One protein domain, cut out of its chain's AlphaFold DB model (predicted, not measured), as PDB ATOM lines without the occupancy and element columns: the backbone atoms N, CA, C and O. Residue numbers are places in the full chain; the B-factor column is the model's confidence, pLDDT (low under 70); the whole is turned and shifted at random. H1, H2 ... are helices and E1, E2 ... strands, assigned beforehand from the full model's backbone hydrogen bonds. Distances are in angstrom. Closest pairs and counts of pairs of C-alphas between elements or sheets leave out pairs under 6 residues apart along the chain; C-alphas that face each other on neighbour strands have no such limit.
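AT A GLANCE: This is residues 5 to 65 and 89 to 137 of the 296 residues of an uncharacterized protein of Mytilus coruscus (UniProt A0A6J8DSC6). A small parallel sheet stands across the middle of the longest axis; H2 covers one face, with H3 and then H1 beyond it, while toward the other end H5 grazes the sheet and H4 meets H5. The printed part has 110 residues, mostly helix, in the order H1 H2 E1 H3 H4 E2 H5 E3, with sheet order E2 E1 E3. It is compact, with a radius of gyration of the C-alphas of 14.6 A and spans of 39 by 30 by 26 A.

HOW THE PARTS SIT: Start with H1, residues 5 to 17, which touches H3, residues 52 to 64, closest at the C-alphas of Ala 10 and Glu 63, 5.6 A, at a steep tilt of 61 degrees, opposite ways. H2, residues 25 to 36, touches H3, closest at the C-alphas of Leu 31 and Pro 53, 5.0 A. H2 is on one face of the sheet of E2, residues 107 to 110, E1, residues 40 to 43, and E3, residues 133 to 136, making two layers, at a height of 8.8 A. Look for N 41 and O 133, 2.9 A, between parallel E1 and E3, and N 42 and O 108, 2.8 A, between parallel E2 and E1. H5, residues 115 to 124, only grazes the sheet with residues 118 to 122; E2, H5, E3 form a split strand-helix-strand unit, E1 between its strands, with a right-handed crossover. H4, residues 89 to 100, touches H5 with residues 91 to 95 alone, closest at the C-alphas of Gly 95 and Glu 124, 5.7 A. In H1, H2 and H5 every O i to N i+4 pair is within hydrogen-bond range, in H3 7 of 9, in H4 2 of 8, beside 7 of 9 O i to N i+3 pairs.

IN THESE COORDINATES: Find C-alpha 5 at (22.581, -5.530, -24.118), where H1 begins and runs 18.8 A; H2 spans 16.4 A, H3 17.8 A, H4 19.1 A and H5 14.4 A. E3 ends at C-alpha 136, (13.685, -9.450, -49.063).

THE WHOLE: Residues 66 to 88 are not printed, and C-alphas 65 and 89 are 37.0 A apart across the cut. Of the links printed whole, none is long. Confidence is under 70 at residues 46 to 47, 89 to 105 and 111.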
ATOM      1  N   SER A   5      23.242  -4.783 -25.192       81.69
ATOM      2  CA  SER A   5      22.581  -5.530 -24.118       81.69
ATOM      3  C   SER A   5      21.357  -4.811 -23.555       81.69
ATOM      4  O   SER A   5      20.367  -5.469 -23.260       81.69
ATOM      5  N   ASP A   6      21.378  -3.479 -23.448       84.19
ATOM      6  CA  ASP A   6      20.220  -2.718 -22.950       84.19
ATOM      7  C   ASP A   6      19.044  -2.784 -23.934       84.19
ATOM      8  O   ASP A   6      17.884  -2.866 -23.530       84.19
ATOM      9  N   ILE A   7      19.347  -2.793 -25.238       86.00
ATOM     10  CA  ILE A   7      18.357  -2.969 -26.308       86.00
ATOM     11  C   ILE A   7      17.722  -4.356 -26.240       86.00
ATOM     12  O   ILE A   7      16.499  -4.456 -26.306       86.00
ATOM     13  N   ASP A   8      18.523  -5.409 -26.072       88.94
ATOM     14  CA  ASP A   8      18.012  -6.777 -25.954       88.94
ATOM     15  C   ASP A   8      17.083  -6.925 -24.737       88.94
ATOM     16  O   ASP A   8      15.955  -7.396 -24.877       88.94
ATOM     17  N   VAL A   9      17.489  -6.401 -23.575       88.81
ATOM     18  CA  VAL A   9      16.671  -6.416 -22.349       88.81
ATOM     19  C   VAL A   9      15.350  -5.657 -22.532       88.81
ATOM     20  O   VAL A   9      14.295  -6.124 -22.093       88.81
ATOM     21  N   ALA A  10      15.381  -4.492 -23.187       86.94
ATOM     22  CA  ALA A  10      14.174  -3.720 -23.474       86.94
ATOM     23  C   ALA A  10      13.225  -4.472 -24.423       86.94
ATOM     24  O   ALA A  10      12.013  -4.477 -24.204       86.94
ATOM     25  N   ILE A  11      13.760  -5.129 -25.457       88.81
ATOM     26  CA  ILE A  11      12.968  -5.915 -26.411       88.81
ATOM     27  C   ILE A  11      12.317  -7.116 -25.722       88.81
ATOM     28  O   ILE A  11      11.113  -7.301 -25.885       88.81
ATOM     29  N   ASP A  12      13.061  -7.891 -24.930       89.00
ATOM     30  CA  ASP A  12      12.543  -9.088 -24.250       89.00
ATOM     31  C   ASP A  12      11.383  -8.758 -23.306       89.00
ATOM     32  O   ASP A  12      10.373  -9.470 -23.227       89.00
ATOM     33  N   LYS A  13      11.480  -7.612 -22.632       86.06
ATOM     34  CA  LYS A  13      10.405  -7.113 -21.783       86.06
ATOM     35  C   LYS A  13       9.158  -6.741 -22.584       86.06
ATOM     36  O   LYS A  13       8.064  -7.173 -22.236       86.06
ATOM     37  N   VAL A  14       9.318  -6.006 -23.685       85.06
ATOM     38  CA  VAL A  14       8.187  -5.647 -24.555       85.06
ATOM     39  C   VAL A  14       7.581  -6.890 -25.214       85.06
ATOM     40  O   VAL A  14       6.369  -6.964 -25.373       85.06
ATOM     41  N   LEU A  15       8.377  -7.900 -25.567       85.88
ATOM     42  CA  LEU A  15       7.859  -9.167 -26.093       85.88
ATOM     43  C   LEU A  15       6.945  -9.875 -25.092       85.88
ATOM     44  O   LEU A  15       5.875 -10.353 -25.476       85.88
ATOM     45  N   THR A  16       7.325  -9.860 -23.814       84.94
ATOM     46  CA  THR A  16       6.503 -10.391 -22.721       84.94
ATOM     47  C   THR A  16       5.167  -9.648 -22.624       84.94
ATOM     48  O   THR A  16       4.118 -10.292 -22.593       84.94
ATOM     49  N   ASP A  17       5.186  -8.311 -22.673       79.88
ATOM     50  CA  ASP A  17       3.973  -7.478 -22.617       79.88
ATOM     51  C   ASP A  17       3.026  -7.732 -23.803       79.88
ATOM     52  O   ASP A  17       1.805  -7.687 -23.661       79.88
ATOM     53  N   PHE A  18       3.581  -8.026 -24.981       75.06
ATOM     54  CA  PHE A  18       2.816  -8.336 -26.191       75.06
ATOM     55  C   PHE A  18       2.418  -9.817 -26.290       75.06
ATOM     56  O   PHE A  18       1.754 -10.198 -27.255       75.06
ATOM     57  N   THR A  19       2.780 -10.662 -25.317       82.88
ATOM     58  CA  THR A  19       2.576 -12.126 -25.338       82.88
ATOM     59  C   THR A  19       3.185 -12.814 -26.568       82.88
ATOM     60  O   THR A  19       2.651 -13.788 -27.099       82.88
ATOM     61  N   ILE A  20       4.322 -12.301 -27.039       82.31
ATOM     62  CA  ILE A  20       5.047 -12.829 -28.196       82.31
ATOM     63  C   ILE A  20       6.274 -13.578 -27.696       82.31
ATOM     64  O   ILE A  20       7.092 -13.023 -26.974       82.31
ATOM     65  N   LEU A  21       6.418 -14.838 -28.109       82.19
ATOM     66  CA  LEU A  21       7.525 -15.686 -27.661       82.19
ATOM     67  C   LEU A  21       8.875 -15.200 -28.194       82.19
ATOM     68  O   LEU A  21       9.828 -15.073 -27.435       82.19
ATOM     69  N   THR A  22       8.962 -14.950 -29.501       88.06
ATOM     70  CA  THR A  22      10.196 -14.525 -30.172       88.06
ATOM     71  C   THR A  22       9.884 -13.726 -31.438       88.06
ATOM     72  O   THR A  22       8.838 -13.904 -32.069       88.06
ATOM     73  N   LEU A  23      10.811 -12.852 -31.838       87.88
ATOM     74  CA  LEU A  23      10.782 -12.206 -33.153       87.88
ATOM     75  C   LEU A  23      11.444 -13.094 -34.203       87.88
ATOM     76  O   LEU A  23      12.476 -13.716 -33.951       87.88
ATOM     77  N   LYS A  24      10.904 -13.078 -35.424       91.00
ATOM     78  CA  LYS A  24      11.622 -13.605 -36.591       91.00
ATOM     79  C   LYS A  24      12.855 -12.748 -36.871       91.00
ATOM     80  O   LYS A  24      12.833 -11.539 -36.630       91.00
ATOM     81  N   THR A  25      13.887 -13.344 -37.465       91.38
ATOM     82  CA  THR A  25      15.146 -12.662 -37.802       91.38
ATOM     83  C   THR A  25      14.913 -11.358 -38.564       91.38
ATOM     84  O   THR A  25      15.442 -10.320 -38.194       91.38
ATOM     85  N   GLU A  26      14.048 -11.373 -39.577       91.62
ATOM     86  CA  GLU A  26      13.753 -10.197 -40.398       91.62
ATOM     87  C   GLU A  26      12.996  -9.120 -39.613       91.62
ATOM     88  O   GLU A  26      13.242  -7.934 -39.805       91.62
ATOM     89  N   GLN A  27      12.099  -9.517 -38.702       89.00
ATOM     90  CA  GLN A  27      11.401  -8.577 -37.820       89.00
ATOM     91  C   GLN A  27      12.380  -7.903 -36.856       89.00
ATOM     92  O   GLN A  27      12.278  -6.696 -36.638       89.00
ATOM     93  N   ARG A  28      13.345  -8.667 -36.328       92.19
ATOM     94  CA  ARG A  28      14.408  -8.144 -35.470       92.19
ATOM     95  C   ARG A  28      15.288  -7.146 -36.221       92.19
ATOM     96  O   ARG A  28      15.480  -6.042 -35.726       92.19
ATOM     97  N   THR A  29      15.721  -7.476 -37.438       91.06
ATOM     98  CA  THR A  29      16.519  -6.561 -38.268       91.06
ATOM     99  C   THR A  29      15.777  -5.253 -38.556       91.06
ATOM    100  O   THR A  29      16.373  -4.187 -38.442       91.06
ATOM    101  N   ILE A  30      14.473  -5.300 -38.875       85.56
ATOM    102  CA  ILE A  30      13.664  -4.079 -39.067       85.56
ATOM    103  C   ILE A  30      13.657  -3.228 -37.792       85.56
ATOM    104  O   ILE A  30      13.837  -2.013 -37.864       85.56
ATOM    105  N   LEU A  31      13.445  -3.848 -36.629       83.44
ATOM    106  CA  LEU A  31      13.408  -3.140 -35.349       83.44
ATOM    107  C   LEU A  31      14.762  -2.494 -35.020       83.44
ATOM    108  O   LEU A  31      14.792  -1.324 -34.646       83.44
ATOM    109  N   ASP A  32      15.868  -3.207 -35.238       88.25
ATOM    110  CA  ASP A  32      17.217  -2.672 -35.046       88.25
ATOM    111  C   ASP A  32      17.470  -1.463 -35.971       88.25
ATOM    112  O   ASP A  32      17.941  -0.424 -35.508       88.25
ATOM    113  N   CYS A  33      17.067  -1.525 -37.251       80.88
ATOM    114  CA  CYS A  33      17.146  -0.379 -38.169       80.88
ATOM    115  C   CYS A  33      16.362   0.841 -37.653       80.88
ATOM    116  O   CYS A  33      16.863   1.966 -37.695       80.88
ATOM    117  N   LEU A  34      15.149   0.630 -37.130       76.88
ATOM    118  CA  LEU A  34      14.303   1.696 -36.581       76.88
ATOM    119  C   LEU A  34      14.884   2.329 -35.302       76.88
ATOM    120  O   LEU A  34      14.726   3.537 -35.077       76.88
ATOM    121  N   ILE A  35      15.540   1.531 -34.456       80.69
ATOM    122  CA  ILE A  35      16.240   1.996 -33.249       80.69
ATOM    123  C   ILE A  35      17.475   2.811 -33.648       80.69
ATOM    124  O   ILE A  35      17.648   3.934 -33.169       80.69
ATOM    125  N   ASP A  36      18.257   2.305 -34.603       81.31
ATOM    126  CA  ASP A  36      19.457   2.953 -35.142       81.31
ATOM    127  C   ASP A  36      19.163   4.179 -36.016       81.31
ATOM    128  O   ASP A  36      20.085   4.905 -36.393       81.31
ATOM    129  N   LYS A  37      17.890   4.418 -36.352       71.62
ATOM    130  CA  LYS A  37      17.447   5.448 -37.302       71.62
ATOM    131  C   LYS A  37      18.094   5.282 -38.686       71.62
ATOM    132  O   LYS A  37      18.449   6.269 -39.329       71.62
ATOM    133  N   LYS A  38      18.202   4.040 -39.157       78.19
ATOM    134  CA  LYS A  38      18.666   3.686 -40.506       78.19
ATOM    135  C   LYS A  38      17.485   3.328 -41.395       78.19
ATOM    136  O   LYS A  38      16.639   2.534 -40.990       78.19
ATOM    137  N   ASP A  39      17.476   3.860 -42.614       76.31
ATOM    138  CA  ASP A  39      16.447   3.538 -43.602       76.31
ATOM    139  C   ASP A  39      16.373   2.029 -43.845       76.31
ATOM    140  O   ASP A  39      17.391   1.335 -43.952       76.31
ATOM    141  N   CYS A  40      15.148   1.526 -43.959       81.94
ATOM    142  CA  CYS A  40      14.900   0.113 -44.180       81.94
ATOM    143  C   CYS A  40      13.792  -0.086 -45.210       81.94
ATOM    144  O   CYS A  40      12.722   0.522 -45.136       81.94
ATOM    145  N   MET A  41      14.037  -0.980 -46.164       83.69
ATOM    146  CA  MET A  41      13.020  -1.476 -47.079       83.69
ATOM    147  C   MET A  41      12.834  -2.971 -46.844       83.69
ATOM    148  O   MET A  41      13.752  -3.751 -47.083       83.69
ATOM    149  N   ALA A  42      11.641  -3.372 -46.403       82.00
ATOM    150  CA  ALA A  42      11.314  -4.768 -46.154       82.00
ATOM    151  C   ALA A  42      10.194  -5.261 -47.081       82.00
ATOM    152  O   ALA A  42       9.045  -4.813 -47.017       82.00
ATOM    153  N   ILE A  43      10.539  -6.228 -47.928       82.62
ATOM    154  CA  ILE A  43       9.630  -6.947 -48.818       82.62
ATOM    155  C   ILE A  43       9.431  -8.334 -48.207       82.62
ATOM    156  O   ILE A  43      10.290  -9.205 -48.324       82.62
ATOM    157  N   LEU A  44       8.327  -8.522 -47.484       79.12
ATOM    158  CA  LEU A  44       8.057  -9.748 -46.723       79.12
ATOM    159  C   LEU A  44       6.645 -10.259 -47.029       79.12
ATOM    160  O   LEU A  44       5.741  -9.434 -47.123       79.12
ATOM    161  N   PRO A  45       6.377 -11.574 -47.079       75.12
ATOM    162  CA  PRO A  45       5.061 -12.115 -47.437       75.12
ATOM    163  C   PRO A  45       3.883 -11.602 -46.585       75.12
ATOM    164  O   PRO A  45       4.039 -11.131 -45.449       75.12
ATOM    165  N   ALA A  46       2.660 -11.662 -47.120       69.94
ATOM    166  CA  ALA A  46       1.445 -11.364 -46.353       69.94
ATOM    167  C   ALA A  46       1.325 -12.295 -45.129       69.94
ATOM    168  O   ALA A  46       1.686 -13.465 -45.193       69.94
ATOM    169  N   GLY A  47       0.866 -11.767 -43.990       65.50
ATOM    170  CA  GLY A  47       0.807 -12.533 -42.736       65.50
ATOM    171  C   GLY A  47       2.159 -12.764 -42.044       65.50
ATOM    172  O   GLY A  47       2.186 -13.303 -40.946       65.50
ATOM    173  N   PHE A  48       3.286 -12.303 -42.610       76.88
ATOM    174  CA  PHE A  48       4.604 -12.462 -41.975       76.88
ATOM    175  C   PHE A  48       4.736 -11.724 -40.630       76.88
ATOM    176  O   PHE A  48       5.616 -12.065 -39.843       76.88
ATOM    177  N   GLY A  49       3.859 -10.747 -40.366       77.88
ATOM    178  CA  GLY A  49       3.926  -9.866 -39.200       77.88
ATOM    179  C   GLY A  49       4.779  -8.619 -39.450       77.88
ATOM    180  O   GLY A  49       5.503  -8.186 -38.561       77.88
ATOM    181  N   LYS A  50       4.718  -8.053 -40.667       79.81
ATOM    182  CA  LYS A  50       5.463  -6.842 -41.077       79.81
ATOM    183  C   LYS A  50       5.211  -5.634 -40.177       79.81
ATOM    184  O   LYS A  50       6.076  -4.772 -40.071       79.81
ATOM    185  N   SER A  51       4.029  -5.577 -39.563       75.69
ATOM    186  CA  SER A  51       3.617  -4.448 -38.736       75.69
ATOM    187  C   SER A  51       4.199  -4.441 -37.332       75.69
ATOM    188  O   SER A  51       4.355  -3.382 -36.729       75.69
ATOM    189  N   LEU A  52       4.567  -5.622 -36.839       79.69
ATOM    190  CA  LEU A  52       4.986  -5.811 -35.463       79.69
ATOM    191  C   LEU A  52       6.204  -4.944 -35.070       79.69
ATOM    192  O   LEU A  52       6.123  -4.280 -34.038       79.69
ATOM    193  N   PRO A  53       7.287  -4.845 -35.874       79.19
ATOM    194  CA  PRO A  53       8.460  -4.053 -35.496       79.19
ATOM    195  C   PRO A  53       8.166  -2.569 -35.241       79.19
ATOM    196  O   PRO A  53       8.624  -2.019 -34.242       79.19
ATOM    197  N   TYR A  54       7.381  -1.903 -36.098       74.62
ATOM    198  CA  TYR A  54       7.078  -0.479 -35.895       74.62
ATOM    199  C   TYR A  54       6.028  -0.248 -34.804       74.62
ATOM    200  O   TYR A  54       6.055   0.794 -34.155       74.62
ATOM    201  N   GLN A  55       5.128  -1.210 -34.571       76.31
ATOM    202  CA  GLN A  55       4.179  -1.158 -33.456       76.31
ATOM    203  C   GLN A  55       4.903  -1.269 -32.108       76.31
ATOM    204  O   GLN A  55       4.604  -0.519 -31.181       76.31
ATOM    205  N   MET A  56       5.901  -2.154 -32.015       76.12
ATOM    206  CA  MET A  56       6.704  -2.339 -30.804       76.12
ATOM    207  C   MET A  56       7.715  -1.215 -30.571       76.12
ATOM    208  O   MET A  56       8.088  -0.976 -29.424       76.12
ATOM    209  N   LEU A  57       8.148  -0.507 -31.624       76.44
ATOM    210  CA  LEU A  57       9.175   0.539 -31.540       76.44
ATOM    211  C   LEU A  57       8.890   1.560 -30.435       76.44
ATOM    212  O   LEU A  57       9.809   1.951 -29.721       76.44
ATOM    213  N   VAL A  58       7.634   1.990 -30.289       74.81
ATOM    214  CA  VAL A  58       7.249   2.977 -29.270       74.81
ATOM    215  C   VAL A  58       7.472   2.416 -27.868       74.81
ATOM    216  O   VAL A  58       8.077   3.085 -27.037       74.81
ATOM    217  N   SER A  59       7.039   1.185 -27.606       75.69
ATOM    218  CA  SER A  59       7.217   0.532 -26.305       75.69
ATOM    219  C   SER A  59       8.689   0.246 -26.006       75.69
ATOM    220  O   SER A  59       9.143   0.507 -24.897       75.69
ATOM    221  N   VAL A  60       9.461  -0.196 -27.005       78.75
ATOM    222  CA  VAL A  60      10.905  -0.440 -26.857       78.75
ATOM    223  C   VAL A  60      11.643   0.863 -26.572       78.75
ATOM    224  O   VAL A  60      12.443   0.921 -25.645       78.75
ATOM    225  N   ARG A  61      11.331   1.943 -27.302       76.56
ATOM    226  CA  ARG A  61      11.887   3.268 -27.004       76.56
ATOM    227  C   ARG A  61      11.501   3.736 -25.614       76.56
ATOM    228  O   ARG A  61      12.372   4.199 -24.904       76.56
ATOM    229  N   ARG A  62      10.253   3.541 -25.183       76.81
ATOM    230  CA  ARG A  62       9.833   3.888 -23.818       76.81
ATOM    231  C   ARG A  62      10.610   3.127 -22.752       76.81
ATOM    232  O   ARG A  62      10.917   3.731 -21.737       76.81
ATOM    233  N   GLU A  63      10.921   1.847 -22.956       80.50
ATOM    234  CA  GLU A  63      11.772   1.089 -22.027       80.50
ATOM    235  C   GLU A  63      13.222   1.594 -22.034       80.50
ATOM    236  O   GLU A  63      13.808   1.739 -20.964       80.50
ATOM    237  N   LEU A  64      13.770   1.931 -23.206       77.44
ATOM    238  CA  LEU A  64      15.111   2.515 -23.348       77.44
ATOM    239  C   LEU A  64      15.210   3.947 -22.796       77.44
ATOM    240  O   LEU A  64      16.264   4.366 -22.333       77.44
ATOM    241  N   GLU A  65      14.113   4.698 -22.854       70.94
ATOM    242  CA  GLU A  65      13.987   6.104 -22.462       70.94
ATOM    243  C   GLU A  65      13.353   6.253 -21.070       70.94
ATOM    244  O   GLU A  65      12.913   7.344 -20.710       70.94
ATOM    245  N   LYS A  89      -0.703   9.514 -55.846       51.53
ATOM    246  CA  LYS A  89      -0.423  10.927 -56.152       51.53
ATOM    247  C   LYS A  89       0.447  11.578 -55.074       51.53
ATOM    248  O   LYS A  89       1.400  12.281 -55.405       51.53
ATOM    249  N   TRP A  90       0.149  11.321 -53.802       51.41
ATOM    250  CA  TRP A  90       0.868  11.916 -52.673       51.41
ATOM    251  C   TRP A  90       2.133  11.154 -52.267       51.41
ATOM    252  O   TRP A  90       3.050  11.769 -51.726       51.41
ATOM    253  N   PHE A  91       2.254   9.866 -52.601       54.25
ATOM    254  CA  PHE A  91       3.445   9.052 -52.337       54.25
ATOM    255  C   PHE A  91       4.705   9.670 -52.957       54.25
ATOM    256  O   PHE A  91       5.735   9.792 -52.297       54.25
ATOM    257  N   ARG A  92       4.590  10.222 -54.173       53.72
ATOM    258  CA  ARG A  92       5.669  10.974 -54.843       53.72
ATOM    259  C   ARG A  92       6.113  12.236 -54.100       53.72
ATOM    260  O   ARG A  92       7.156  12.807 -54.408       53.72
ATOM    261  N   HIS A  93       5.316  12.721 -53.156       54.50
ATOM    262  CA  HIS A  93       5.640  13.870 -52.318       54.50
ATOM    263  C   HIS A  93       6.164  13.468 -50.933       54.50
ATOM    264  O   HIS A  93       6.740  14.324 -50.266       54.50
ATOM    265  N   ILE A  94       6.085  12.189 -50.536       59.09
ATOM    266  CA  ILE A  94       6.701  11.684 -49.292       59.09
ATOM    267  C   ILE A  94       8.220  11.875 -49.325       59.09
ATOM    268  O   ILE A  94       8.808  12.249 -48.315       59.09
ATOM    269  N   GLY A  95       8.857  11.751 -50.493       53.00
ATOM    270  CA  GLY A  95      10.276  12.080 -50.658       53.00
ATOM    271  C   GLY A  95      10.636  13.505 -50.213       53.00
ATOM    272  O   GLY A  95      11.702  13.717 -49.640       53.00
ATOM    273  N   LYS A  96       9.723  14.478 -50.366       54.75
ATOM    274  CA  LYS A  96       9.935  15.865 -49.909       54.75
ATOM    275  C   LYS A  96       9.963  15.979 -48.381       54.75
ATOM    276  O   LYS A  96      10.642  16.862 -47.860       54.75
ATOM    277  N   LEU A  97       9.294  15.075 -47.655       52.41
ATOM    278  CA  LEU A  97       9.363  15.029 -46.188       52.41
ATOM    279  C   LEU A  97      10.781  14.724 -45.707       52.41
ATOM    280  O   LEU A  97      11.180  15.219 -44.657       52.41
ATOM    281  N   ARG A  98      11.581  13.996 -46.495       55.31
ATOM    282  CA  ARG A  98      12.993  13.746 -46.183       55.31
ATOM    283  C   ARG A  98      13.810  15.040 -46.146       55.31
ATOM    284  O   ARG A  98      14.707  15.163 -45.320       55.31
ATOM    285  N   SER A  99      13.481  16.026 -46.987       55.19
ATOM    286  CA  SER A  99      14.112  17.354 -46.940       55.19
ATOM    287  C   SER A  99      13.733  18.131 -45.678       55.19
ATOM    288  O   SER A  99      14.547  18.896 -45.169       55.19
ATOM    289  N   MET A 100      12.519  17.925 -45.155       45.12
ATOM    290  CA  MET A 100      12.046  18.569 -43.923       45.12
ATOM    291  C   MET A 100      12.556  17.861 -42.659       45.12
ATOM    292  O   MET A 100      12.805  18.510 -41.646       45.12
ATOM    293  N   PHE A 101      12.762  16.543 -42.727       56.50
ATOM    294  CA  PHE A 101      13.208  15.703 -41.614       56.50
ATOM    295  C   PHE A 101      14.398  14.817 -42.018       56.50
ATOM    296  O   PHE A 101      14.288  13.591 -42.014       56.50
ATOM    297  N   PRO A 102      15.576  15.395 -42.311       56.50
ATOM    298  CA  PRO A 102      16.730  14.644 -42.822       56.50
ATOM    299  C   PRO A 102      17.319  13.642 -41.816       56.50
ATOM    300  O   PRO A 102      18.117  12.789 -42.191       56.50
ATOM    301  N   LYS A 103      16.942  13.748 -40.535       49.88
ATOM    302  CA  LYS A 103      17.346  12.838 -39.449       49.88
ATOM    303  C   LYS A 103      16.318  11.731 -39.166       49.88
ATOM    304  O   LYS A 103      16.548  10.920 -38.270       49.88
ATOM    305  N   ALA A 104      15.170  11.738 -39.845       57.53
ATOM    306  CA  ALA A 104      14.155  10.704 -39.698       57.53
ATOM    307  C   ALA A 104      14.500   9.496 -40.579       57.53
ATOM    308  O   ALA A 104      14.877   9.652 -41.736       57.53
ATOM    309  N   CYS A 105      14.350   8.298 -40.017       67.25
ATOM    310  CA  CYS A 105      14.448   7.038 -40.746       67.25
ATOM    311  C   CYS A 105      13.136   6.759 -41.479       67.25
ATOM    312  O   CYS A 105      12.064   6.867 -40.879       67.25
ATOM    313  N   LEU A 106      13.224   6.331 -42.737       71.12
ATOM    314  CA  LEU A 106      12.086   5.864 -43.519       71.12
ATOM    315  C   LEU A 106      12.038   4.333 -43.545       71.12
ATOM    316  O   LEU A 106      13.011   3.666 -43.899       71.12
ATOM    317  N   LEU A 107      10.872   3.783 -43.206       73.44
ATOM    318  CA  LEU A 107      10.566   2.361 -43.330       73.44
ATOM    319  C   LEU A 107       9.565   2.153 -44.469       73.44
ATOM    320  O   LEU A 107       8.435   2.634 -44.394       73.44
ATOM    321  N   ALA A 108       9.962   1.405 -45.497       78.00
ATOM    322  CA  ALA A 108       9.078   0.983 -46.581       78.00
ATOM    323  C   ALA A 108       8.743  -0.508 -46.436       78.00
ATOM    324  O   ALA A 108       9.633  -1.358 -46.479       78.00
ATOM    325  N   LEU A 109       7.457  -0.830 -46.282       75.56
ATOM    326  CA  LEU A 109       6.966  -2.203 -46.147       75.56
ATOM    327  C   LEU A 109       6.140  -2.591 -47.367       75.56
ATOM    328  O   LEU A 109       5.223  -1.869 -47.746       75.56
ATOM    329  N   SER A 110       6.401  -3.765 -47.938       76.69
ATOM    330  CA  SER A 110       5.516  -4.334 -48.955       76.69
ATOM    331  C   SER A 110       5.378  -5.847 -48.820       76.69
ATOM    332  O   SER A 110       6.302  -6.540 -48.396       76.69
ATOM    333  N   ALA A 111       4.193  -6.362 -49.162       66.44
ATOM    334  CA  ALA A 111       3.956  -7.796 -49.303       66.44
ATOM    335  C   ALA A 111       4.517  -8.361 -50.612       66.44
ATOM    336  O   ALA A 111       5.002  -9.489 -50.650       66.44
ATOM    337  N   THR A 112       4.445  -7.553 -51.665       73.19
ATOM    338  CA  THR A 112       4.788  -7.897 -53.042       73.19
ATOM    339  C   THR A 112       5.420  -6.670 -53.679       73.19
ATOM    340  O   THR A 112       4.810  -5.603 -53.736       73.19
ATOM    341  N   CYS A 113       6.654  -6.790 -54.148       77.19
ATOM    342  CA  CYS A 113       7.356  -5.680 -54.777       77.19
ATOM    343  C   CYS A 113       8.234  -6.241 -55.890       77.19
ATOM    344  O   CYS A 113       9.140  -7.023 -55.615       77.19
ATOM    345  N   THR A 114       7.943  -5.878 -57.140       81.38
ATOM    346  CA  THR A 114       8.799  -6.257 -58.267       81.38
ATOM    347  C   THR A 114      10.136  -5.526 -58.176       81.38
ATOM    348  O   THR A 114      10.245  -4.456 -57.568       81.38
ATOM    349  N   ASN A 115      11.162  -6.055 -58.842       80.19
ATOM    350  CA  ASN A 115      12.482  -5.417 -58.863       80.19
ATOM    351  C   ASN A 115      12.446  -3.987 -59.437       80.19
ATOM    352  O   ASN A 115      13.179  -3.108 -58.978       80.19
ATOM    353  N   SER A 116      11.582  -3.731 -60.424       78.75
ATOM    354  CA  SER A 116      11.373  -2.397 -60.998       78.75
ATOM    355  C   SER A 116      10.655  -1.460 -60.023       78.75
ATOM    356  O   SER A 116      11.102  -0.326 -59.832       78.75
ATOM    357  N   MET A 117       9.604  -1.944 -59.351       74.94
ATOM    358  CA  MET A 117       8.870  -1.186 -58.336       74.94
ATOM    359  C   MET A 117       9.783  -0.810 -57.172       74.94
ATOM    360  O   MET A 117       9.786   0.342 -56.750       74.94
ATOM    361  N   ARG A 118      10.628  -1.743 -56.716       80.19
ATOM    362  CA  ARG A 118      11.624  -1.503 -55.665       80.19
ATOM    363  C   ARG A 118      12.522  -0.321 -56.011       80.19
ATOM    364  O   ARG A 118      12.632   0.618 -55.230       80.19
ATOM    365  N   LYS A 119      13.111  -0.336 -57.211       82.06
ATOM    366  CA  LYS A 119      13.969   0.754 -57.701       82.06
ATOM    367  C   LYS A 119      13.216   2.083 -57.791       82.06
ATOM    368  O   LYS A 119      13.788   3.123 -57.475       82.06
ATOM    369  N   SER A 120      11.953   2.058 -58.218       77.94
ATOM    370  CA  SER A 120      11.122   3.264 -58.293       77.94
ATOM    371  C   SER A 120      10.836   3.836 -56.907       77.94
ATOM    372  O   SER A 120      11.084   5.015 -56.677       77.94
ATOM    373  N   VAL A 121      10.396   2.994 -55.970       76.38
ATOM    374  CA  VAL A 121      10.091   3.380 -54.586       76.38
ATOM    375  C   VAL A 121      11.330   3.931 -53.886       76.38
ATOM    376  O   VAL A 121      11.259   4.999 -53.289       76.38
ATOM    377  N   MET A 122      12.483   3.264 -54.006       79.94
ATOM    378  CA  MET A 122      13.732   3.763 -53.420       79.94
ATOM    379  C   MET A 122      14.100   5.147 -53.962       79.94
ATOM    380  O   MET A 122      14.469   6.032 -53.193       79.94
ATOM    381  N   ARG A 123      13.937   5.368 -55.273       82.25
ATOM    382  CA  ARG A 123      14.199   6.668 -55.902       82.25
ATOM    383  C   ARG A 123      13.235   7.749 -55.413       82.25
ATOM    384  O   ARG A 123      13.681   8.843 -55.084       82.25
ATOM    385  N   GLU A 124      11.938   7.451 -55.361       76.00
ATOM    386  CA  GLU A 124      10.898   8.394 -54.921       76.00
ATOM    387  C   GLU A 124      11.021   8.751 -53.431       76.00
ATOM    388  O   GLU A 124      10.750   9.888 -53.046       76.00
ATOM    389  N   LEU A 125      11.485   7.815 -52.597       72.56
ATOM    390  CA  LEU A 125      11.752   8.033 -51.169       72.56
ATOM    391  C   LEU A 125      13.172   8.553 -50.881       72.56
ATOM    392  O   LEU A 125      13.548   8.729 -49.717       72.56
ATOM    393  N   HIS A 126      13.968   8.801 -51.927       77.00
ATOM    394  CA  HIS A 126      15.370   9.217 -51.838       77.00
ATOM    395  C   HIS A 126      16.232   8.298 -50.946       77.00
ATOM    396  O   HIS A 126      17.156   8.763 -50.278       77.00
ATOM    397  N   MET A 127      15.918   7.001 -50.922       80.19
ATOM    398  CA  MET A 127      16.688   5.970 -50.227       80.19
ATOM    399  C   MET A 127      17.945   5.630 -51.033       80.19
ATOM    400  O   MET A 127      17.859   5.333 -52.225       80.19
ATOM    401  N   GLN A 128      19.106   5.670 -50.380       82.19
ATOM    402  CA  GLN A 128      20.391   5.341 -51.001       82.19
ATOM    403  C   GLN A 128      20.695   3.857 -50.816       82.19
ATOM    404  O   GLN A 128      20.549   3.335 -49.712       82.19
ATOM    405  N   GLU A 129      21.129   3.182 -51.877       81.94
ATOM    406  CA  GLU A 129      21.339   1.727 -51.871       81.94
ATOM    407  C   GLU A 129      22.419   1.300 -50.859       81.94
ATOM    408  O   GLU A 129      22.229   0.312 -50.157       81.94
ATOM    409  N   ASP A 130      23.468   2.110 -50.676       83.56
ATOM    410  CA  ASP A 130      24.589   1.811 -49.769       83.56
ATOM    411  C   ASP A 130      24.258   1.976 -48.275       83.56
ATOM    412  O   ASP A 130      24.922   1.394 -47.418       83.56
ATOM    413  N   SER A 131      23.258   2.797 -47.937       81.31
ATOM    414  CA  SER A 131      22.900   3.105 -46.543       81.31
ATOM    415  C   SER A 131      21.531   2.571 -46.122       81.31
ATOM    416  O   SER A 131      21.194   2.629 -44.937       81.31
ATOM    417  N   THR A 132      20.754   2.031 -47.063       81.88
ATOM    418  CA  THR A 132      19.431   1.453 -46.807       81.88
ATOM    419  C   THR A 132      19.553  -0.042 -46.572       81.88
ATOM    420  O   THR A 132      20.069  -0.783 -47.403       81.88
ATOM    421  N   THR A 133      19.005  -0.522 -45.459       86.62
ATOM    422  CA  THR A 133      18.928  -1.963 -45.207       86.62
ATOM    423  C   THR A 133      17.776  -2.559 -46.011       86.62
ATOM    424  O   THR A 133      16.609  -2.275 -45.733       86.62
ATOM    425  N   ILE A 134      18.089  -3.388 -47.010       84.00
ATOM    426  CA  ILE A 134      17.090  -4.073 -47.840       84.00
ATOM    427  C   ILE A 134      16.903  -5.499 -47.328       84.00
ATOM    428  O   ILE A 134      17.828  -6.308 -47.343       84.00
ATOM    429  N   ILE A 135      15.682  -5.818 -46.911       84.19
ATOM    430  CA  ILE A 135      15.284  -7.149 -46.465       84.19
ATOM    431  C   ILE A 135      14.268  -7.678 -47.471       84.19
ATOM    432  O   ILE A 135      13.208  -7.088 -47.662       84.19
ATOM    433  N   SER A 136      14.583  -8.797 -48.115       82.00
ATOM    434  CA  SER A 136      13.685  -9.450 -49.063       82.00
ATOM    435  C   SER A 136      13.495 -10.905 -48.670       82.00
ATOM    436  O   SER A 136      14.466 -11.635 -48.468       82.00
ATOM    437  N   LYS A 137      12.237 -11.335 -48.560       80.69
ATOM    438  CA  LYS A 137      11.875 -12.747 -48.470       80.69
ATOM    439  C   LYS A 137      10.938 -13.105 -49.602       80.69
ATOM    440  O   LYS A 137       9.907 -12.462 -49.792       80.69
TER     441      LYS A 137